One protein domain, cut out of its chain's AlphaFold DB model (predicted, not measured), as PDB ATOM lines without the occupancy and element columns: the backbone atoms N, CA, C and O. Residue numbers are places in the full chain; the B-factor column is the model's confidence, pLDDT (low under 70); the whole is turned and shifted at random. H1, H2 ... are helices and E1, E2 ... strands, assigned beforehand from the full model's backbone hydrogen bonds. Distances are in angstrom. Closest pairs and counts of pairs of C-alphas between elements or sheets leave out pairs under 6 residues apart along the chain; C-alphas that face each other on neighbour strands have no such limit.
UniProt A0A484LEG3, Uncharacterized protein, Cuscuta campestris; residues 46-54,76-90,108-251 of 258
ATOM      1  N   TYR A  46      91.095  58.196 114.813       98.19
ATOM      2  CA  TYR A  46      90.281  58.969 113.869       98.19
ATOM      3  C   TYR A  46      88.904  58.345 113.667       98.19
ATOM      4  O   TYR A  46      88.775  57.133 113.518       98.19
ATOM      5  N   THR A  47      87.861  59.168 113.583       98.38
ATOM      6  CA  THR A  47      86.547  58.720 113.099       98.38
ATOM      7  C   THR A  47      86.447  58.908 111.584       98.38
ATOM      8  O   THR A  47      86.642  60.011 111.077       98.38
ATOM      9  N   VAL A  48      86.129  57.847 110.843       98.50
ATOM     10  CA  VAL A  48      85.918  57.881 109.390       98.50
ATOM     11  C   VAL A  48      84.429  58.067 109.109       98.50
ATOM     12  O   VAL A  48      83.624  57.144 109.254       98.50
ATOM     13  N   TRP A  49      84.085  59.282 108.697       98.25
ATOM     14  CA  TRP A  49      82.749  59.727 108.319       98.25
ATOM     15  C   TRP A  49      82.540  59.637 106.806       98.25
ATOM     16  O   TRP A  49      83.491  59.588 106.028       98.25
ATOM     17  N   ALA A  50      81.285  59.703 106.360       96.44
ATOM     18  CA  ALA A  50      80.968  59.967 104.958       96.44
ATOM     19  C   ALA A  50      79.806  60.931 104.805       96.44
ATOM     20  O   ALA A  50      78.899  60.955 105.639       96.44
ATOM     21  N   ALA A  51      79.805  61.655 103.686       92.94
ATOM     22  CA  ALA A  51      78.673  62.479 103.286       92.94
ATOM     23  C   ALA A  51      77.401  61.631 103.090       92.94
ATOM     24  O   ALA A  51      76.316  62.044 103.488       92.94
ATOM     25  N   ASN A  52      77.536  60.414 102.547       90.00
ATOM     26  CA  ASN A  52      76.431  59.481 102.334       90.00
ATOM     27  C   ASN A  52      76.887  58.001 102.353       90.00
ATOM     28  O   ASN A  52      78.054  57.673 102.602       90.00
ATOM     29  N   THR A  53      75.958  57.076 102.114       87.31
ATOM     30  CA  THR A  53      76.251  55.663 101.844       87.31
ATOM     31  C   THR A  53      76.971  55.486 100.502       87.31
ATOM     32  O   THR A  53      76.942  56.357  99.637       87.31
ATOM     33  N   SER A  54      77.647  54.346 100.329       89.19
ATOM     34  CA  SER A  54      78.243  53.934  99.043       89.19
ATOM     35  C   SER A  54      79.291  54.884  98.437       89.19
ATOM     36  O   SER A  54      79.507  54.869  97.229       89.19
ATOM     37  N   LYS A  76     101.045  48.908 114.681       94.25
ATOM     38  CA  LYS A  76      99.693  48.372 114.883       94.25
ATOM     39  C   LYS A  76      98.614  49.260 114.294       94.25
ATOM     40  O   LYS A  76      98.477  50.422 114.661       94.25
ATOM     41  N   PHE A  77      97.797  48.688 113.420       96.62
ATOM     42  CA  PHE A  77      96.624  49.348 112.873       96.62
ATOM     43  C   PHE A  77      95.356  48.688 113.399       96.62
ATOM     44  O   PHE A  77      95.176  47.472 113.290       96.62
ATOM     45  N   ILE A  78      94.455  49.499 113.942       97.81
ATOM     46  CA  ILE A  78      93.203  49.043 114.537       97.81
ATOM     47  C   ILE A  78      92.045  49.627 113.749       97.81
ATOM     48  O   ILE A  78      91.817  50.833 113.754       97.81
ATOM     49  N   TYR A  79      91.286  48.755 113.105       98.75
ATOM     50  CA  TYR A  79      90.048  49.093 112.430       98.75
ATOM     51  C   TYR A  79      88.864  48.703 113.314       98.75
ATOM     52  O   TYR A  79      88.675  47.526 113.621       98.75
ATOM     53  N   LEU A  80      88.049  49.677 113.713       98.62
ATOM     54  CA  LEU A  80      86.810  49.461 114.453       98.62
ATOM     55  C   LEU A  80      85.609  49.817 113.579       98.62
ATOM     56  O   LEU A  80      85.498  50.935 113.083       98.62
ATOM     57  N   LYS A  81      84.664  48.884 113.471       98.62
ATOM     58  CA  LYS A  81      83.333  49.084 112.899       98.62
ATOM     59  C   LYS A  81      82.290  48.926 114.006       98.62
ATOM     60  O   LYS A  81      81.874  47.805 114.301       98.62
ATOM     61  N   PRO A  82      81.866  50.010 114.675       98.50
ATOM     62  CA  PRO A  82      80.957  49.870 115.805       98.50
ATOM     63  C   PRO A  82      79.587  49.294 115.434       98.50
ATOM     64  O   PRO A  82      79.007  48.563 116.227       98.50
ATOM     65  N   VAL A  83      79.087  49.598 114.233       98.44
ATOM     66  CA  VAL A  83      77.766  49.174 113.753       98.44
ATOM     67  C   VAL A  83      77.894  48.584 112.351       98.44
ATOM     68  O   VAL A  83      78.332  49.277 111.432       98.44
ATOM     69  N   GLN A  84      77.474  47.331 112.184       98.50
ATOM     70  CA  GLN A  84      77.393  46.620 110.905       98.50
ATOM     71  C   GLN A  84      75.968  46.102 110.679       98.50
ATOM     72  O   GLN A  84      75.386  45.461 111.544       98.50
ATOM     73  N   THR A  85      75.414  46.322 109.495       98.31
ATOM     74  CA  THR A  85      74.115  45.764 109.073       98.31
ATOM     75  C   THR A  85      74.337  44.852 107.867       98.31
ATOM     76  O   THR A  85      75.329  45.038 107.164       98.31
ATOM     77  N   GLY A  86      73.458  43.883 107.608       98.31
ATOM     78  CA  GLY A  86      73.654  42.917 106.513       98.31
ATOM     79  C   GLY A  86      74.567  41.725 106.851       98.31
ATOM     80  O   GLY A  86      75.017  41.024 105.951       98.31
ATOM     81  N   PHE A  87      74.903  41.500 108.123       98.56
ATOM     82  CA  PHE A  87      75.856  40.473 108.558       98.56
ATOM     83  C   PHE A  87      75.212  39.072 108.648       98.56
ATOM     84  O   PHE A  87      74.135  38.952 109.220       98.56
ATOM     85  N   PRO A  88      75.868  37.973 108.225       97.88
ATOM     86  CA  PRO A  88      77.282  37.854 107.871       97.88
ATOM     87  C   PRO A  88      77.607  38.025 106.386       97.88
ATOM     88  O   PRO A  88      78.770  37.845 106.020       97.88
ATOM     89  N   GLN A  89      76.641  38.322 105.516       97.88
ATOM     90  CA  GLN A  89      76.898  38.553 104.091       97.88
ATOM     91  C   GLN A  89      77.802  39.778 103.902       97.88
ATOM     92  O   GLN A  89      78.888  39.660 103.324       97.88
ATOM     93  N   ASP A  90      77.419  40.897 104.505       97.88
ATOM     94  CA  ASP A  90      78.189  42.130 104.555       97.88
ATOM     95  C   ASP A  90      79.030  42.192 105.837       97.88
ATOM     96  O   ASP A  90      78.559  41.941 106.947       97.88
ATOM     97  N   ARG A 108     104.307  41.040  98.739       84.06
ATOM     98  CA  ARG A 108     105.288  40.316  99.565       84.06
ATOM     99  C   ARG A 108     106.218  41.256 100.351       84.06
ATOM    100  O   ARG A 108     107.433  41.192 100.161       84.06
ATOM    101  N   PRO A 109     105.666  42.123 101.220       79.75
ATOM    102  CA  PRO A 109     106.480  42.983 102.069       79.75
ATOM    103  C   PRO A 109     107.453  42.150 102.911       79.75
ATOM    104  O   PRO A 109     107.158  41.014 103.296       79.75
ATOM    105  N   GLU A 110     108.619  42.726 103.197       77.56
ATOM    106  CA  GLU A 110     109.671  42.059 103.971       77.56
ATOM    107  C   GLU A 110     109.220  41.778 105.413       77.56
ATOM    108  O   GLU A 110     109.553  40.734 105.980       77.56
ATOM    109  N   SER A 111     108.402  42.673 105.974       81.31
ATOM    110  CA  SER A 111     107.842  42.579 107.320       81.31
ATOM    111  C   SER A 111     106.668  41.603 107.401       81.31
ATOM    112  O   SER A 111     105.765  41.614 106.559       81.31
ATOM    113  N   SER A 112     106.633  40.807 108.469       89.75
ATOM    114  CA  SER A 112     105.481  39.955 108.773       89.75
ATOM    115  C   SER A 112     104.404  40.748 109.511       89.75
ATOM    116  O   SER A 112     104.714  41.595 110.350       89.75
ATOM    117  N   VAL A 113     103.140  40.460 109.199       92.88
ATOM    118  CA  VAL A 113     101.983  41.114 109.815       92.88
ATOM    119  C   VAL A 113     101.041  40.065 110.375       92.88
ATOM    120  O   VAL A 113     100.599  39.161 109.666       92.88
ATOM    121  N   GLU A 114     100.703  40.195 111.645       94.56
ATOM    122  CA  GLU A 114      99.661  39.412 112.276       94.56
ATOM    123  C   GLU A 114      98.311  40.102 112.068       94.56
ATOM    124  O   GLU A 114      98.039  41.162 112.626       94.56
ATOM    125  N   ALA A 115      97.465  39.519 111.222       96.62
ATOM    126  CA  ALA A 115      96.155  40.062 110.902       96.62
ATOM    127  C   ALA A 115      95.056  39.286 111.631       96.62
ATOM    128  O   ALA A 115      95.089  38.055 111.696       96.62
ATOM    129  N   SER A 116      94.056  39.993 112.148       97.94
ATOM    130  CA  SER A 116      92.888  39.387 112.784       97.94
ATOM    131  C   SER A 116      91.597  40.132 112.460       97.94
ATOM    132  O   SER A 116      91.606  41.352 112.296       97.94
ATOM    133  N   ASP A 117      90.496  39.388 112.385       98.38
ATOM    134  CA  ASP A 117      89.134  39.907 112.257       98.38
ATOM    135  C   ASP A 117      88.291  39.382 113.417       98.38
ATOM    136  O   ASP A 117      88.406  38.216 113.790       98.38
ATOM    137  N   HIS A 118      87.475  40.246 114.016       98.12
ATOM    138  CA  HIS A 118      86.690  39.949 115.212       98.12
ATOM    139  C   HIS A 118      85.269  40.483 115.057       98.12
ATOM    140  O   HIS A 118      85.060  41.589 114.558       98.12
ATOM    141  N   VAL A 119      84.291  39.754 115.586       98.31
ATOM    142  CA  VAL A 119      82.907  40.216 115.744       98.31
ATOM    143  C   VAL A 119      82.488  39.952 117.183       98.31
ATOM    144  O   VAL A 119      82.306  38.805 117.595       98.31
ATOM    145  N   LEU A 120      82.369  41.026 117.965       97.62
ATOM    146  CA  LEU A 120      82.144  40.919 119.406       97.62
ATOM    147  C   LEU A 120      80.701  40.537 119.712       97.62
ATOM    148  O   LEU A 120      80.456  39.561 120.419       97.62
ATOM    149  N   ARG A 121      79.743  41.299 119.181       98.19
ATOM    150  CA  ARG A 121      78.317  41.108 119.431       98.19
ATOM    151  C   ARG A 121      77.541  41.147 118.124       98.19
ATOM    152  O   ARG A 121      77.874  41.897 117.208       98.19
ATOM    153  N   ALA A 122      76.487  40.350 118.045       98.38
ATOM    154  CA  ALA A 122      75.596  40.325 116.895       98.38
ATOM    155  C   ALA A 122      74.162  40.033 117.341       98.38
ATOM    156  O   ALA A 122      73.953  39.443 118.399       98.38
ATOM    157  N   SER A 123      73.163  40.421 116.552       98.38
ATOM    158  CA  SER A 123      71.783  40.023 116.809       98.38
ATOM    159  C   SER A 123      71.653  38.500 116.798       98.38
ATOM    160  O   SER A 123      72.452  37.789 116.177       98.38
ATOM    161  N   ALA A 124      70.640  37.970 117.475       97.94
ATOM    162  CA  ALA A 124      70.411  36.532 117.499       97.94
ATOM    163  C   ALA A 124      70.191  35.948 116.093       97.94
ATOM    164  O   ALA A 124      70.674  34.853 115.810       97.94
ATOM    165  N   LEU A 125      69.544  36.699 115.193       98.00
ATOM    166  CA  LEU A 125      69.337  36.287 113.802       98.00
ATOM    167  C   LEU A 125      70.652  36.226 113.015       98.00
ATOM    168  O   LEU A 125      70.895  35.255 112.298       98.00
ATOM    169  N   ALA A 126      71.509  37.234 113.177       97.88
ATOM    170  CA  ALA A 126      72.815  37.295 112.529       97.88
ATOM    171  C   ALA A 126      73.760  36.207 113.073       97.88
ATOM    172  O   ALA A 126      74.462  35.527 112.324       97.88
ATOM    173  N   SER A 127      73.712  35.984 114.389       97.56
ATOM    174  CA  SER A 127      74.463  34.931 115.080       97.56
ATOM    175  C   SER A 127      74.023  33.538 114.636       97.56
ATOM    176  O   SER A 127      74.865  32.675 114.397       97.56
ATOM    177  N   GLN A 128      72.715  33.314 114.483       96.75
ATOM    178  CA  GLN A 128      72.172  32.047 113.999       96.75
ATOM    179  C   GLN A 128      72.608  31.753 112.565       96.75
ATOM    180  O   GLN A 128      72.918  30.605 112.251       96.75
ATOM    181  N   GLU A 129      72.651  32.768 111.704       96.62
ATOM    182  CA  GLU A 129      73.113  32.608 110.327       96.62
ATOM    183  C   GLU A 129      74.602  32.265 110.245       96.62
ATOM    184  O   GLU A 129      74.986  31.408 109.453       96.62
ATOM    185  N   LEU A 130      75.432  32.869 111.100       94.81
ATOM    186  CA  LEU A 130      76.860  32.561 111.145       94.81
ATOM    187  C   LEU A 130      77.155  31.190 111.781       94.81
ATOM    188  O   LEU A 130      78.000  30.451 111.281       94.81
ATOM    189  N   LEU A 131      76.505  30.860 112.902       94.25
ATOM    190  CA  LEU A 131      76.822  29.675 113.712       94.25
ATOM    191  C   LEU A 131      75.991  28.434 113.356       94.25
ATOM    192  O   LEU A 131      76.293  27.345 113.842       94.25
ATOM    193  N   GLY A 132      74.914  28.585 112.584       93.69
ATOM    194  CA  GLY A 132      74.006  27.491 112.226       93.69
ATOM    195  C   GLY A 132      73.178  26.935 113.394       93.69
ATOM    196  O   GLY A 132      72.636  25.837 113.285       93.69
ATOM    197  N   LYS A 133      73.071  27.657 114.518       92.62
ATOM    198  CA  LYS A 133      72.307  27.238 115.710       92.62
ATOM    199  C   LYS A 133      71.432  28.362 116.256       92.62
ATOM    200  O   LYS A 133      71.762  29.535 116.106       92.62
ATOM    201  N   ASN A 134      70.336  28.008 116.926       92.62
ATOM    202  CA  ASN A 134      69.462  28.989 117.569       92.62
ATOM    203  C   ASN A 134      70.228  29.753 118.669       92.62
ATOM    204  O   ASN A 134      70.842  29.133 119.538       92.62
ATOM    205  N   CYS A 135      70.184  31.085 118.611       92.38
ATOM    206  CA  CYS A 135      70.885  31.980 119.533       92.38
ATOM    207  C   CYS A 135      69.930  32.832 120.395       92.38
ATOM    208  O   CYS A 135      70.381  33.751 121.071       92.38
ATOM    209  N   GLY A 136      68.626  32.530 120.402       91.69
ATOM    210  CA  GLY A 136      67.635  33.252 121.203       91.69
ATOM    211  C   GLY A 136      67.153  34.543 120.536       91.69
ATOM    212  O   GLY A 136      66.817  34.537 119.355       91.69
ATOM    213  N   GLY A 137      67.080  35.634 121.301       94.19
ATOM    214  CA  GLY A 137      66.639  36.951 120.832       94.19
ATOM    215  C   GLY A 137      67.547  38.069 121.345       94.19
ATOM    216  O   GLY A 137      68.337  37.854 122.263       94.19
ATOM    217  N   GLY A 138      67.429  39.259 120.758       96.19
ATOM    218  CA  GLY A 138      68.243  40.412 121.135       96.19
ATOM    219  C   GLY A 138      69.693  40.315 120.668       96.19
ATOM    220  O   GLY A 138      69.989  39.707 119.637       96.19
ATOM    221  N   ILE A 139      70.590  40.961 121.411       97.19
ATOM    222  CA  ILE A 139      72.027  40.984 121.131       97.19
ATOM    223  C   ILE A 139      72.726  39.841 121.868       97.19
ATOM    224  O   ILE A 139      72.556  39.645 123.069       97.19
ATOM    225  N   VAL A 140      73.551  39.106 121.130       97.00
ATOM    226  CA  VAL A 140      74.308  37.942 121.585       97.00
ATOM    227  C   VAL A 140      75.788  38.301 121.623       97.00
ATOM    228  O   VAL A 140      76.316  38.910 120.692       97.00
ATOM    229  N   ASN A 141      76.475  37.901 122.695       96.19
ATOM    230  CA  ASN A 141      77.934  37.942 122.742       96.19
ATOM    231  C   ASN A 141      78.481  36.810 121.866       96.19
ATOM    232  O   ASN A 141      78.429  35.639 122.243       96.19
ATOM    233  N   LEU A 142      78.934  37.172 120.671       93.50
ATOM    234  CA  LEU A 142      79.360  36.232 119.650       93.50
ATOM    235  C   LEU A 142      80.817  35.804 119.866       93.50
ATOM    236  O   LEU A 142      81.128  34.624 119.722       93.50
ATOM    237  N   GLY A 143      81.700  36.749 120.212       93.06
ATOM    238  CA  GLY A 143      83.125  36.483 120.456       93.06
ATOM    239  C   GLY A 143      83.855  35.809 119.285       93.06
ATOM    240  O   GLY A 143      84.867  35.132 119.489       93.06
ATOM    241  N   TRP A 144      83.331  35.946 118.064       95.75
ATOM    242  CA  TRP A 144      83.903  35.307 116.885       95.75
ATOM    243  C   TRP A 144      85.181  36.028 116.485       95.75
ATOM    244  O   TRP A 144      85.225  37.259 116.486       95.75
ATOM    245  N   HIS A 145      86.211  35.268 116.133       96.12
ATOM    246  CA  HIS A 145      87.451  35.829 115.626       96.12
ATOM    247  C   HIS A 145      88.179  34.846 114.711       96.12
ATOM    248  O   HIS A 145      88.083  33.629 114.874       96.12
ATOM    249  N   GLU A 146      88.957  35.392 113.785       96.12
ATOM    250  CA  GLU A 146      89.967  34.669 113.022       96.12
ATOM    251  C   GLU A 146      91.292  35.433 113.043       96.12
ATOM    252  O   GLU A 146      91.333  36.651 113.224       96.12
ATOM    253  N   LYS A 147      92.398  34.705 112.894       96.06
ATOM    254  CA  LYS A 147      93.747  35.259 113.005       96.06
ATOM    255  C   LYS A 147      94.704  34.533 112.072       96.06
ATOM    256  O   LYS A 147      94.666  33.306 111.975       96.06
ATOM    257  N   LYS A 148      95.580  35.281 111.401       95.06
ATOM    258  CA  LYS A 148      96.553  34.748 110.447       95.06
ATOM    259  C   LYS A 148      97.843  35.564 110.451       95.06
ATOM    260  O   LYS A 148      97.811  36.789 110.422       95.06
ATOM    261  N   LEU A 149      98.979  34.869 110.416       93.81
ATOM    262  CA  LEU A 149     100.273  35.486 110.131       93.81
ATOM    263  C   LEU A 149     100.453  35.613 108.612       93.81
ATOM    264  O   LEU A 149     100.310  34.632 107.877       93.81
ATOM    265  N   LEU A 150     100.751  36.820 108.145       91.94
ATOM    266  CA  LEU A 150     100.970  37.168 106.744       91.94
ATOM    267  C   LEU A 150     102.434  37.593 106.537       91.94
ATOM    268  O   LEU A 150     103.019  38.223 107.415       91.94
ATOM    269  N   GLY A 151     103.018  37.295 105.371       85.75
ATOM    270  CA  GLY A 151     104.380  37.721 105.008       85.75
ATOM    271  C   GLY A 151     105.462  36.643 105.167       85.75
ATOM    272  O   GLY A 151     105.172  35.448 105.117       85.75
ATOM    273  N   SER A 152     106.719  37.082 105.300       72.06
ATOM    274  CA  SER A 152     107.945  36.262 105.200       72.06
ATOM    275  C   SER A 152     108.218  35.322 106.390       72.06
ATOM    276  O   SER A 152     109.125  34.495 106.319       72.06
ATOM    277  N   GLY A 153     107.439  35.410 107.474       65.12
ATOM    278  CA  GLY A 153     107.545  34.546 108.654       65.12
ATOM    279  C   GLY A 153     108.652  34.926 109.649       65.12
ATOM    280  O   GLY A 153     108.851  34.207 110.630       65.12
ATOM    281  N   GLN A 154     109.368  36.038 109.438       65.62
ATOM    282  CA  GLN A 154     110.320  36.561 110.426       65.62
ATOM    283  C   GLN A 154     109.585  37.083 111.672       65.62
ATOM    284  O   GLN A 154     108.622  37.838 111.566       65.62
ATOM    285  N   LYS A 155     110.044  36.669 112.864       60.16
ATOM    286  CA  LYS A 155     109.357  36.923 114.145       60.16
ATOM    287  C   LYS A 155     109.777  38.200 114.885       60.16
ATOM    288  O   LYS A 155     109.151  38.530 115.884       60.16
ATOM    289  N   SER A 156     110.822  38.901 114.447       65.06
ATOM    290  CA  SER A 156     111.282  40.114 115.138       65.06
ATOM    291  C   SER A 156     110.562  41.345 114.585       65.06
ATOM    292  O   SER A 156     110.674  41.624 113.394       65.06
ATOM    293  N   GLY A 157     109.835  42.074 115.442       71.19
ATOM    294  CA  GLY A 157     109.112  43.299 115.071       71.19
ATOM    295  C   GLY A 157     107.844  43.062 114.245       71.19
ATOM    296  O   GLY A 157     107.622  43.754 113.260       71.19
ATOM    297  N   ILE A 158     107.023  42.067 114.588       86.12
ATOM    298  CA  ILE A 158     105.783  41.768 113.849       86.12
ATOM    299  C   ILE A 158     104.811  42.953 113.959       86.12
ATOM    300  O   ILE A 158     104.502  43.406 115.058       86.12
ATOM    301  N   SER A 159     104.316  43.440 112.822       92.06
ATOM    302  CA  SER A 159     103.240  44.436 112.804       92.06
ATOM    303  C   SER A 159     101.874  43.766 113.002       92.06
ATOM    304  O   SER A 159     101.700  42.595 112.677       92.06
ATOM    305  N   GLU A 160     100.869  44.494 113.477       94.69
ATOM    306  CA  GLU A 160      99.526  43.972 113.743       94.69
ATOM    307  C   GLU A 160      98.449  44.715 112.944       94.69
ATOM    308  O   GLU A 160      98.369  45.944 112.964       94.69
ATOM    309  N   LEU A 161      97.559  43.960 112.297       97.06
ATOM    310  CA  LEU A 161      96.274  44.451 111.808       97.06
ATOM    311  C   LEU A 161      95.155  43.844 112.654       97.06
ATOM    312  O   LEU A 161      94.968  42.627 112.687       97.06
ATOM    313  N   VAL A 162      94.360  44.695 113.293       97.81
ATOM    314  CA  VAL A 162      93.240  44.265 114.132       97.81
ATOM    315  C   VAL A 162      91.950  44.888 113.618       97.81
ATOM    316  O   VAL A 162      91.705  46.074 113.820       97.81
ATOM    317  N   CYS A 163      91.107  44.087 112.973       98.69
ATOM    318  CA  CYS A 163      89.782  44.486 112.505       98.69
ATOM    319  C   CYS A 163      88.718  44.004 113.498       98.69
ATOM    320  O   CYS A 163      88.686  42.825 113.832       98.69
ATOM    321  N   LYS A 164      87.839  44.884 113.987       98.56
ATOM    322  CA  LYS A 164      86.768  44.504 114.922       98.56
ATOM    323  C   LYS A 164      85.435  45.120 114.535       98.56
ATOM    324  O   LYS A 164      85.339  46.331 114.353       98.56
ATOM    325  N   THR A 165      84.395  44.302 114.526       98.75
ATOM    326  CA  THR A 165      82.998  44.738 114.522       98.75
ATOM    327  C   THR A 165      82.440  44.649 115.944       98.75
ATOM    328  O   THR A 165      82.537  43.592 116.574       98.75
ATOM    329  N   LEU A 166      81.876  45.742 116.477       98.44
ATOM    330  CA  LEU A 166      81.328  45.737 117.846       98.44
ATOM    331  C   LEU A 166      79.921  45.143 117.887       98.44
ATOM    332  O   LEU A 166      79.686  44.226 118.669       98.44
ATOM    333  N   TYR A 167      79.024  45.641 117.033       98.69
ATOM    334  CA  TYR A 167      77.640  45.189 116.925       98.69
ATOM    335  C   TYR A 167      77.266  44.919 115.468       98.69
ATOM    336  O   TYR A 167      77.512  45.759 114.598       98.69
ATOM    337  N   ALA A 168      76.640  43.771 115.213       98.62
ATOM    338  CA  ALA A 168      76.203  43.365 113.883       98.62
ATOM    339  C   ALA A 168      74.731  42.919 113.848       98.62
ATOM    340  O   ALA A 168      74.266  42.234 114.754       98.62
ATOM    341  N   TRP A 169      74.012  43.254 112.779       98.75
ATOM    342  CA  TRP A 169      72.627  42.831 112.532       98.75
ATOM    343  C   TRP A 169      72.491  42.136 111.186       98.75
ATOM    344  O   TRP A 169      73.290  42.389 110.281       98.75
ATOM    345  N   LYS A 170      71.463  41.290 111.053       98.44
ATOM    346  CA  LYS A 170      71.303  40.420 109.891       98.44
ATOM    347  C   LYS A 170      70.851  41.176 108.661       98.44
ATOM    348  O   LYS A 170      71.454  41.049 107.602       98.44
ATOM    349  N   GLU A 171      69.781  41.946 108.773       98.12
ATOM    350  CA  GLU A 171      69.222  42.600 107.600       98.12
ATOM    351  C   GLU A 171      70.026  43.831 107.178       98.12
ATOM    352  O   GLU A 171      70.511  44.614 107.997       98.12
ATOM    353  N   ALA A 172      70.140  44.023 105.864       97.12
ATOM    354  CA  ALA A 172      70.799  45.170 105.252       97.12
ATOM    355  C   ALA A 172      69.862  46.394 105.218       97.12
ATOM    356  O   ALA A 172      69.448  46.864 104.158       97.12
ATOM    357  N   LEU A 173      69.495  46.895 106.398       96.81
ATOM    358  CA  LEU A 173      68.689  48.105 106.592       96.81
ATOM    359  C   LEU A 173      69.470  49.127 107.425       96.81
ATOM    360  O   LEU A 173      70.531  48.830 107.964       96.81
ATOM    361  N   SER A 174      68.952  50.349 107.562       96.25
ATOM    362  CA  SER A 174      69.572  51.337 108.453       96.25
ATOM    363  C   SER A 174      69.578  50.858 109.917       96.25
ATOM    364  O   SER A 174      68.593  50.232 110.323       96.25
ATOM    365  N   PRO A 175      70.587  51.225 110.733       97.44
ATOM    366  CA  PRO A 175      70.785  50.677 112.078       97.44
ATOM    367  C   PRO A 175      69.551  50.701 112.991       97.44
ATOM    368  O   PRO A 175      69.176  49.657 113.509       97.44
ATOM    369  N   HIS A 176      68.872  51.843 113.143       97.94
ATOM    370  CA  HIS A 176      67.664  51.937 113.982       97.94
ATOM    371  C   HIS A 176      66.526  51.004 113.535       97.94
ATOM    372  O   HIS A 176      65.853  50.403 114.367       97.94
ATOM    373  N   VAL A 177      66.315  50.865 112.221       98.25
ATOM    374  CA  VAL A 177      65.247  50.018 111.667       98.25
ATOM    375  C   VAL A 177      65.536  48.556 111.955       98.25
ATOM    376  O   VAL A 177      64.649  47.839 112.409       98.25
ATOM    377  N   VAL A 178      66.765  48.104 111.691       98.19
ATOM    378  CA  VAL A 178      67.116  46.697 111.904       98.19
ATOM    379  C   VAL A 178      67.205  46.354 113.389       98.19
ATOM    380  O   VAL A 178      66.779  45.276 113.792       98.19
ATOM    381  N   ALA A 179      67.669  47.284 114.222       97.94
ATOM    382  CA  ALA A 179      67.737  47.092 115.661       97.94
ATOM    383  C   ALA A 179      66.345  46.890 116.281       97.94
ATOM    384  O   ALA A 179      66.161  45.974 117.082       97.94
ATOM    385  N   GLU A 180      65.353  47.677 115.854       97.81
ATOM    386  CA  GLU A 180      63.953  47.495 116.249       97.81
ATOM    387  C   GLU A 180      63.373  46.191 115.673       97.81
ATOM    388  O   GLU A 180      62.803  45.381 116.404       97.81
ATOM    389  N   LYS A 181      63.567  45.944 114.368       97.88
ATOM    390  CA  LYS A 181      63.008  44.782 113.658       97.88
ATOM    391  C   LYS A 181      63.487  43.449 114.228       97.88
ATOM    392  O   LYS A 181      62.708  42.504 114.319       97.88
ATOM    393  N   GLU A 182      64.761  43.365 114.592       98.06
ATOM    394  CA  GLU A 182      65.372  42.146 115.127       98.06
ATOM    395  C   GLU A 182      65.271  42.056 116.662       98.06
ATOM    396  O   GLU A 182      65.836  41.140 117.261       98.06
ATOM    397  N   GLY A 183      64.566  42.997 117.313       97.12
ATOM    398  CA  GLY A 183      64.431  43.050 118.774       97.12
ATOM    399  C   GLY A 183      65.774  43.200 119.495       97.12
ATOM    400  O   GLY A 183      65.937  42.721 120.613       97.12
ATOM    401  N   ALA A 184      66.748  43.815 118.829       97.06
ATOM    402  CA  ALA A 184      68.160  43.866 119.189       97.06
ATOM    403  C   ALA A 184      68.634  45.325 119.276       97.06
ATOM    404  O   ALA A 184      69.657  45.702 118.701       97.06
ATOM    405  N   ARG A 185      67.841  46.158 119.956       96.38
ATOM    406  CA  ARG A 185      68.120  47.574 120.201       96.38
ATOM    407  C   ARG A 185      69.243  47.740 121.220       96.38
ATOM    408  O   ARG A 185      69.291  47.011 122.203       96.38
ATOM    409  N   ILE A 186      70.120  48.708 120.968       96.19
ATOM    410  CA  ILE A 186      71.214  49.097 121.860       96.19
ATOM    411  C   ILE A 186      71.048  50.569 122.200       96.19
ATOM    412  O   ILE A 186      70.888  51.397 121.302       96.19
ATOM    413  N   GLU A 187      71.097  50.883 123.490       96.75
ATOM    414  CA  GLU A 187      71.034  52.255 123.981       96.75
ATOM    415  C   GLU A 187      72.401  52.945 123.885       96.75
ATOM    416  O   GLU A 187      73.456  52.313 123.992       96.75
ATOM    417  N   ASP A 188      72.389  54.270 123.727       96.75
ATOM    418  CA  ASP A 188      73.606  55.062 123.500       96.75
ATOM    419  C   ASP A 188      74.638  54.892 124.624       96.75
ATOM    420  O   ASP A 188      75.833  54.805 124.357       96.75
ATOM    421  N   ALA A 189      74.192  54.794 125.880       95.88
ATOM    422  CA  ALA A 189      75.083  54.602 127.025       95.88
ATOM    423  C   ALA A 189      75.863  53.277 126.942       95.88
ATOM    424  O   ALA A 189      77.081  53.269 127.124       95.88
ATOM    425  N   GLU A 190      75.182  52.179 126.599       95.56
ATOM    426  CA  GLU A 190      75.807  50.859 126.440       95.56
ATOM    427  C   GLU A 190      76.766  50.839 125.240       95.56
ATOM    428  O   GLU A 190      77.869  50.279 125.300       95.56
ATOM    429  N   PHE A 191      76.365  51.485 124.143       96.69
ATOM    430  CA  PHE A 191      77.205  51.642 122.964       96.69
ATOM    431  C   PHE A 191      78.514  52.373 123.298       96.69
ATOM    432  O   PHE A 191      79.601  51.882 122.977       96.69
ATOM    433  N   LEU A 192      78.408  53.525 123.968       96.31
ATOM    434  CA  LEU A 192      79.538  54.362 124.366       96.31
ATOM    435  C   LEU A 192      80.490  53.619 125.307       96.31
ATOM    436  O   LEU A 192      81.703  53.665 125.106       96.31
ATOM    437  N   GLU A 193      79.954  52.904 126.298       94.81
ATOM    438  CA  GLU A 193      80.747  52.105 127.236       94.81
ATOM    439  C   GLU A 193      81.518  50.990 126.520       94.81
ATOM    440  O   GLU A 193      82.715  50.802 126.747       94.81
ATOM    441  N   THR A 194      80.863  50.296 125.588       95.38
ATOM    442  CA  THR A 194      81.491  49.214 124.815       95.38
ATOM    443  C   THR A 194      82.599  49.741 123.909       95.38
ATOM    444  O   THR A 194      83.681  49.152 123.841       95.38
ATOM    445  N   LEU A 195      82.366  50.869 123.232       96.25
ATOM    446  CA  LEU A 195      83.386  51.507 122.403       96.25
ATOM    447  C   LEU A 195      84.568  51.994 123.253       96.25
ATOM    448  O   LEU A 195      85.713  51.729 122.893       96.25
ATOM    449  N   LYS A 196      84.303  52.622 124.407       94.94
ATOM    450  CA  LYS A 196      85.332  53.045 125.372       94.94
ATOM    451  C   LYS A 196      86.195  51.863 125.819       94.94
ATOM    452  O   LYS A 196      87.418  51.931 125.736       94.94
ATOM    453  N   SER A 197      85.558  50.772 126.245       92.62
ATOM    454  CA  SER A 197      86.235  49.538 126.661       92.62
ATOM    455  C   SER A 197      87.120  48.979 125.542       92.62
ATOM    456  O   SER A 197      88.276  48.627 125.778       92.62
ATOM    457  N   CYS A 198      86.624  48.985 124.299       93.06
ATOM    458  CA  CYS A 198      87.396  48.531 123.148       93.06
ATOM    459  C   CYS A 198      88.633  49.407 122.892       93.06
ATOM    460  O   CYS A 198      89.719  48.871 122.676       93.06
ATOM    461  N   LEU A 199      88.491  50.735 122.950       92.25
ATOM    462  CA  LEU A 199      89.610  51.669 122.781       92.25
ATOM    463  C   LEU A 199      90.678  51.489 123.871       92.25
ATOM    464  O   LEU A 199      91.864  51.496 123.552       92.25
ATOM    465  N   GLY A 200      90.271  51.264 125.125       88.25
ATOM    466  CA  GLY A 200      91.189  51.000 126.240       88.25
ATOM    467  C   GLY A 200      91.970  49.692 126.082       88.25
ATOM    468  O   GLY A 200      93.197  49.710 126.031       88.25
ATOM    469  N   ALA A 201      91.268  48.566 125.906       85.25
ATOM    470  CA  ALA A 201      91.887  47.237 125.815       85.25
ATOM    471  C   ALA A 201      92.906  47.125 124.664       85.25
ATOM    472  O   ALA A 201      93.928  46.444 124.759       85.25
ATOM    473  N   ASN A 202      92.637  47.825 123.564       76.94
ATOM    474  CA  ASN A 202      93.505  47.863 122.396       76.94
ATOM    475  C   ASN A 202      94.849  48.569 122.643       76.94
ATOM    476  O   ASN A 202      95.834  48.214 121.991       76.94
ATOM    477  N   SER A 203      94.896  49.529 123.574       72.06
ATOM    478  CA  SER A 203      96.118  50.263 123.920       72.06
ATOM    479  C   SER A 203      97.054  49.457 124.820       72.06
ATOM    480  O   SER A 203      98.261  49.669 124.766       72.06
ATOM    481  N   GLU A 204      96.529  48.541 125.634       62.78
ATOM    482  CA  GLU A 204      97.326  47.767 126.600       62.78
ATOM    483  C   GLU A 204      98.075  46.594 125.952       62.78
ATOM    484  O   GLU A 204      99.112  46.162 126.442       62.78
ATOM    485  N   THR A 205      97.571  46.072 124.828       58.91
ATOM    486  CA  THR A 205      98.077  44.815 124.241       58.91
ATOM    487  C   THR A 205      99.374  44.990 123.434       58.91
ATOM    488  O   THR A 205     100.007  44.002 123.089       58.91
ATOM    489  N   PHE A 206      99.778  46.218 123.089       59.88
ATOM    490  CA  PHE A 206     100.883  46.474 122.151       59.88
ATOM    491  C   PHE A 206     102.011  47.283 122.796       59.88
ATOM    492  O   PHE A 206     102.308  48.405 122.392       59.88
ATOM    493  N   VAL A 207     102.620  46.716 123.838       58.28
ATOM    494  CA  VAL A 207     103.848  47.243 124.445       58.28
ATOM    495  C   VAL A 207     105.013  46.384 123.956       58.28
ATOM    496  O   VAL A 207     105.063  45.190 124.237       58.28
ATOM    497  N   HIS A 208     105.930  46.973 123.185       54.19
ATOM    498  CA  HIS A 208     107.103  46.271 122.663       54.19
ATOM    499  C   HIS A 208     108.102  45.984 123.800       54.19
ATOM    500  O   HIS A 208     108.441  46.882 124.571       54.19
ATOM    501  N   GLU A 209     108.641  44.763 123.864       49.81
ATOM    502  CA  GLU A 209     109.609  44.329 124.894       49.81
ATOM    503  C   GLU A 209     110.949  45.106 124.876       49.81
ATOM    504  O   GLU A 209     111.739  44.983 125.807       49.81
ATOM    505  N   CYS A 210     111.205  45.945 123.862       47.09
ATOM    506  CA  CYS A 210     112.474  46.670 123.689       47.09
ATOM    507  C   CYS A 210     112.439  48.171 124.044       47.09
ATOM    508  O   CYS A 210     113.422  48.865 123.800       47.09
ATOM    509  N   GLY A 211     111.355  48.699 124.620       47.72
ATOM    510  CA  GLY A 211     111.328  50.082 125.128       47.72
ATOM    511  C   GLY A 211     111.227  51.196 124.072       47.72
ATOM    512  O   GLY A 211     111.218  52.369 124.440       47.72
ATOM    513  N   GLU A 212     111.098  50.863 122.784       53.78
ATOM    514  CA  GLU A 212     110.657  51.810 121.754       53.78
ATOM    515  C   GLU A 212     109.125  51.801 121.659       53.78
ATOM    516  O   GLU A 212     108.493  50.742 121.636       53.78
ATOM    517  N   ASN A 213     108.516  52.991 121.625       57.25
ATOM    518  CA  ASN A 213     107.069  53.146 121.490       57.25
ATOM    519  C   ASN A 213     106.627  52.610 120.124       57.25
ATOM    520  O   ASN A 213     106.867  53.241 119.095       57.25
ATOM    521  N   ALA A 214     105.972  51.454 120.126       71.25
ATOM    522  CA  ALA A 214     105.433  50.854 118.921       71.25
ATOM    523  C   ALA A 214     104.333  51.761 118.333       71.25
ATOM    524  O   ALA A 214     103.409  52.182 119.034       71.25
ATOM    525  N   GLU A 215     104.456  52.114 117.054       89.56
ATOM    526  CA  GLU A 215     103.574  53.100 116.425       89.56
ATOM    527  C   GLU A 215     102.192  52.480 116.185       89.56
ATOM    528  O   GLU A 215     102.055  51.464 115.498       89.56
ATOM    529  N   MET A 216     101.153  53.097 116.745       92.94
ATOM    530  CA  MET A 216      99.777  52.619 116.641       92.94
ATOM    531  C   MET A 216      98.890  53.658 115.952       92.94
ATOM    532  O   MET A 216      99.068  54.859 116.132       92.94
ATOM    533  N   MET A 217      97.895  53.203 115.195       95.56
ATOM    534  CA  MET A 217      96.808  54.037 114.686       95.56
ATOM    535  C   MET A 217      95.479  53.297 114.809       95.56
ATOM    536  O   MET A 217      95.387  52.116 114.473       95.56
ATOM    537  N   CYS A 218      94.438  53.999 115.255       97.75
ATOM    538  CA  CYS A 218      93.077  53.480 115.298       97.75
ATOM    539  C   CYS A 218      92.148  54.296 114.393       97.75
ATOM    540  O   CYS A 218      92.175  55.528 114.385       97.75
ATOM    541  N   VAL A 219      91.292  53.602 113.648       98.50
ATOM    542  CA  VAL A 219      90.203  54.196 112.876       98.50
ATOM    543  C   VAL A 219      88.868  53.607 113.316       98.50
ATOM    544  O   VAL A 219      88.723  52.394 113.456       98.50
ATOM    545  N   ILE A 220      87.884  54.475 113.527       98.62
ATOM    546  CA  ILE A 220      86.502  54.126 113.855       98.62
ATOM    547  C   ILE A 220      85.643  54.475 112.647       98.62
ATOM    548  O   ILE A 220      85.407  55.649 112.371       98.62
ATOM    549  N   GLU A 221      85.167  53.477 111.916       98.69
ATOM    550  CA  GLU A 221      84.342  53.694 110.734       98.69
ATOM    551  C   GLU A 221      82.850  53.741 111.084       98.69
ATOM    552  O   GLU A 221      82.289  52.789 111.629       98.69
ATOM    553  N   THR A 222      82.176  54.839 110.732       98.19
ATOM    554  CA  THR A 222      80.740  55.010 111.000       98.19
ATOM    555  C   THR A 222      79.865  54.204 110.027       98.19
ATOM    556  O   THR A 222      80.297  53.780 108.949       98.19
ATOM    557  N   ALA A 223      78.585  54.013 110.365       96.19
ATOM    558  CA  ALA A 223      77.613  53.344 109.497       96.19
ATOM    559  C   ALA A 223      76.776  54.381 108.728       96.19
ATOM    560  O   ALA A 223      76.162  55.254 109.318       96.19
ATOM    561  N   GLY A 224      76.732  54.332 107.397       94.88
ATOM    562  CA  GLY A 224      75.988  55.343 106.626       94.88
ATOM    563  C   GLY A 224      76.650  56.732 106.596       94.88
ATOM    564  O   GLY A 224      77.879  56.818 106.526       94.88
ATOM    565  N   GLY A 225      75.846  57.798 106.547       95.38
ATOM    566  CA  GLY A 225      76.295  59.196 106.455       95.38
ATOM    567  C   GLY A 225      76.333  59.906 107.814       95.38
ATOM    568  O   GLY A 225      75.812  59.382 108.790       95.38
ATOM    569  N   VAL A 226      76.911  61.109 107.903       96.19
ATOM    570  CA  VAL A 226      77.170  61.818 109.183       96.19
ATOM    571  C   VAL A 226      75.984  61.824 110.160       96.19
ATOM    572  O   VAL A 226      76.143  61.474 111.329       96.19
ATOM    573  N   ALA A 227      74.790  62.160 109.673       96.56
ATOM    574  CA  ALA A 227      73.565  62.245 110.470       96.56
ATOM    575  C   ALA A 227      72.631  61.034 110.279       96.56
ATOM    576  O   ALA A 227      71.423  61.142 110.470       96.56
ATOM    577  N   SER A 228      73.146  59.877 109.859       96.75
ATOM    578  CA  SER A 228      72.334  58.657 109.869       96.75
ATOM    579  C   SER A 228      71.915  58.296 111.307       96.75
ATOM    580  O   SER A 228      72.620  58.652 112.251       96.75
ATOM    581  N   PRO A 229      70.784  57.608 111.517       97.56
ATOM    582  CA  PRO A 229      70.414  57.163 112.855       97.56
ATOM    583  C   PRO A 229      71.256  55.962 113.306       97.56
ATOM    584  O   PRO A 229      71.489  55.029 112.531       97.56
ATOM    585  N   SER A 230      71.674  55.977 114.567       97.19
ATOM    586  CA  SER A 230      72.308  54.879 115.297       97.19
ATOM    587  C   SER A 230      71.295  53.758 115.607       97.19
ATOM    588  O   SER A 230      70.107  53.921 115.325       97.19
ATOM    589  N   PRO A 231      71.703  52.619 116.195       97.62
ATOM    590  CA  PRO A 231      70.767  51.576 116.631       97.62
ATOM    591  C   PRO A 231      69.677  52.058 117.605       97.62
ATOM    592  O   PRO A 231      68.574  51.519 117.585       97.62
ATOM    593  N   SER A 232      69.945  53.087 118.418       97.19
ATOM    594  CA  SER A 232      68.953  53.693 119.321       97.19
ATOM    595  C   SER A 232      68.027  54.694 118.611       97.19
ATOM    596  O   SER A 232      67.006  55.110 119.159       97.19
ATOM    597  N   GLY A 233      68.379  55.106 117.390       96.94
ATOM    598  CA  GLY A 233      67.706  56.162 116.637       96.94
ATOM    599  C   GLY A 233      68.280  57.566 116.852       96.94
ATOM    600  O   GLY A 233      67.856  58.487 116.153       96.94
ATOM    601  N   SER A 234      69.247  57.754 117.757       96.94
ATOM    602  CA  SER A 234      69.993  59.016 117.860       96.94
ATOM    603  C   SER A 234      70.829  59.271 116.602       96.94
ATOM    604  O   SER A 234      71.200  58.342 115.888       96.94
ATOM    605  N   LEU A 235      71.140  60.530 116.287       97.69
ATOM    606  CA  LEU A 235      72.042  60.819 115.168       97.69
ATOM    607  C   LEU A 235      73.462  60.396 115.547       97.69
ATOM    608  O   LEU A 235      73.930  60.729 116.636       97.69
ATOM    609  N   GLN A 236      74.190  59.718 114.655       96.88
ATOM    610  CA  GLN A 236      75.546  59.258 115.001       96.88
ATOM    611  C   GLN A 236      76.487  60.414 115.357       96.88
ATOM    612  O   GLN A 236      77.322  60.266 116.243       96.88
ATOM    613  N   CYS A 237      76.357  61.572 114.703       96.88
ATOM    614  CA  CYS A 237      77.142  62.759 115.051       96.88
ATOM    615  C   CYS A 237      76.958  63.189 116.513       96.88
ATOM    616  O   CYS A 237      77.921  63.649 117.126       96.88
ATOM    617  N   ASP A 238      75.768  62.980 117.081       97.25
ATOM    618  CA  ASP A 238      75.486  63.233 118.493       97.25
ATOM    619  C   ASP A 238      75.956  62.063 119.370       97.25
ATOM    620  O   ASP A 238      76.556  62.293 120.418       97.25
ATOM    621  N   LEU A 239      75.776  60.816 118.915       96.75
ATOM    622  CA  LEU A 239      76.243  59.613 119.614       96.75
ATOM    623  C   LEU A 239      77.754  59.639 119.866       96.75
ATOM    624  O   LEU A 239      78.191  59.404 120.983       96.75
ATOM    625  N   TYR A 240      78.570  59.950 118.855       96.75
ATOM    626  CA  TYR A 240      80.034  59.983 119.001       96.75
ATOM    627  C   TYR A 240      80.553  61.285 119.635       96.75
ATOM    628  O   TYR A 240      81.739  61.388 119.964       96.75
ATOM    629  N   ARG A 241      79.690  62.289 119.843       96.19
ATOM    630  CA  ARG A 241      80.068  63.614 120.352       96.19
ATOM    631  C   ARG A 241      80.814  63.600 121.695       96.19
ATOM    632  O   ARG A 241      81.681  64.471 121.841       96.19
ATOM    633  N   PRO A 242      80.539  62.701 122.664       95.19
ATOM    634  CA  PRO A 242      81.283  62.643 123.924       95.19
ATOM    635  C   PRO A 242      82.781  62.379 123.735       95.19
ATOM    636  O   PRO A 242      83.583  62.955 124.461       95.19
ATOM    637  N   PHE A 243      83.169  61.604 122.716       93.94
ATOM    638  CA  PHE A 243      84.579  61.315 122.449       93.94
ATOM    639  C   PHE A 243      85.331  62.482 121.793       93.94
ATOM    640  O   PHE A 243      86.541  62.545 121.910       93.94
ATOM    641  N   ARG A 244      84.659  63.405 121.081       94.81
ATOM    642  CA  ARG A 244      85.301  64.548 120.377       94.81
ATOM    643  C   ARG A 244      86.534  64.172 119.526       94.81
ATOM    644  O   ARG A 244      87.467  64.964 119.400       94.81
ATOM    645  N   LEU A 245      86.540  62.978 118.936       95.50
ATOM    646  CA  LEU A 245      87.671  62.497 118.145       95.50
ATOM    647  C   LEU A 245      87.837  63.312 116.854       95.50
ATOM    648  O   LEU A 245      86.837  63.748 116.273       95.50
ATOM    649  N   PRO A 246      89.079  63.494 116.368       97.31
ATOM    650  CA  PRO A 246      89.305  64.044 115.039       97.31
ATOM    651  C   PRO A 246      88.677  63.134 113.973       97.31
ATOM    652  O   PRO A 246      88.581  61.916 114.139       97.31
ATOM    653  N   GLY A 247      88.239  63.729 112.864       97.12
ATOM    654  CA  GLY A 247      87.489  63.028 111.826       97.12
ATOM    655  C   GLY A 247      88.106  63.146 110.436       97.12
ATOM    656  O   GLY A 247      88.653  64.185 110.078       97.12
ATOM    657  N   ILE A 248      87.950  62.091 109.640       98.06
ATOM    658  CA  ILE A 248      88.175  62.077 108.191       98.06
ATOM    659  C   ILE A 248      86.798  62.009 107.532       98.06
ATOM    660  O   ILE A 248      86.001  61.144 107.887       98.06
ATOM    661  N   LEU A 249      86.500  62.899 106.582       97.75
ATOM    662  CA  LEU A 249      85.235  62.886 105.844       97.75
ATOM    663  C   LEU A 249      85.443  62.361 104.423       97.75
ATOM    664  O   LEU A 249      86.126  62.985 103.615       97.75
ATOM    665  N   VAL A 250      84.792  61.246 104.101       97.19
ATOM    666  CA  VAL A 250      84.702  60.735 102.732       97.19
ATOM    667  C   VAL A 250      83.583  61.476 101.999       97.19
ATOM    668  O   VAL A 250      82.395  61.261 102.263       97.19
ATOM    669  N   GLY A 251      83.980  62.400 101.124       94.19
ATOM    670  CA  GLY A 251      83.074  63.199 100.296       94.19
ATOM    671  C   GLY A 251      82.502  62.427  99.105       94.19
ATOM    672  O   GLY A 251      82.982  61.350  98.756       94.19
TER     673      GLY A 251
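This is residues 46 to 54, 76 to 90 and 108 to 251 of the 258 residues of an uncharacterized protein of Cuscuta campestris (UniProt A0A484LEG3). What does the backbone look like? A twisted sheet of seven strands has the long helix H3 along one face and the short H1 over the opposite face, by the end of E3; H2 caps the end of E2 and E5, and H4 is near the first residue of H3. What is it made of? The printed part has 168 residues, with four named helices and seven named strands in the order E1 E2 E3 H1 E4 E5 H2 H3 E6 H4 E7; the class is mixed, helices and strands. The sheet, E4 E3 E5 E2 E6 E1 E7, is mixed, and the whole is compact, with a radius of gyration of the C-alphas of 17.1 A and spans of 49 by 39 by 28 A.

How do the strands pair? E1, residues 46 to 50, is parallel to the edge strand E7, residues 247 to 250, with N 49 and O 248 within hydrogen-bond range at 2.8 A, and to E6, residues 215 to 221, with N 48 and O 220 at 2.8 A. E2, residues 76 to 84, is parallel to E6, with N 78 and O 217 at 2.8 A, and to E5, residues 159 to 168, with N 79 and O 162 at 2.8 A. E3, residues 113 to 123, is parallel to E5, with N 116 and O 161 at 2.8 A, and antiparallel to the edge strand E4, residues 139 to 150, with N 115 and O 148 at 2.9 A. Where are the helices? H1, residues 124 to 131, is on the sheet over E3 at a height of 8.1 A, and on the opposite face H3, residues 188 to 204, is over E5 and E2 at 9.8 A, giving three layers, helices on both faces of a sheet; the closest C-alphas of H3 and E2 are those of Leu 195 and Pro 82, 7.2 A apart. H2, residues 175 to 181, only grazes the sheet with residues 175 to 179; H4, residues 236 to 239, is not on it. E5, H2, H3, E6 and E6, H4, E7 are split strand-helix-strand units, with E2 and E1 between their strands and right-handed crossovers. Are the helix backbones complete? Every O i to N i+4 pair is within hydrogen-bond range in H1 and H2, and 11 of 13 in H3; H4 is too short for such a pair.

Where does E1 begin, and E7 end? C-alpha 46 is at (90.281, 58.969, 113.869) and C-alpha 250 at (84.702, 60.735, 102.732). Which elements are long? E4 measures 32.5 A, E3 31.0 A, E5 27.1 A and H3 25.0 A from first to last C-alpha.

Where are the cuts? Residues 55 to 75 and 91 to 107 are not printed; C-alphas 54 and 76 are 27.2 A apart, and C-alphas 90 and 108 27.6 A. Where is the link long, and confidence low? The link from E6 to H4 is long, 14 residues; pLDDT is under 70 at residues 153 to 156 and 204 to 213.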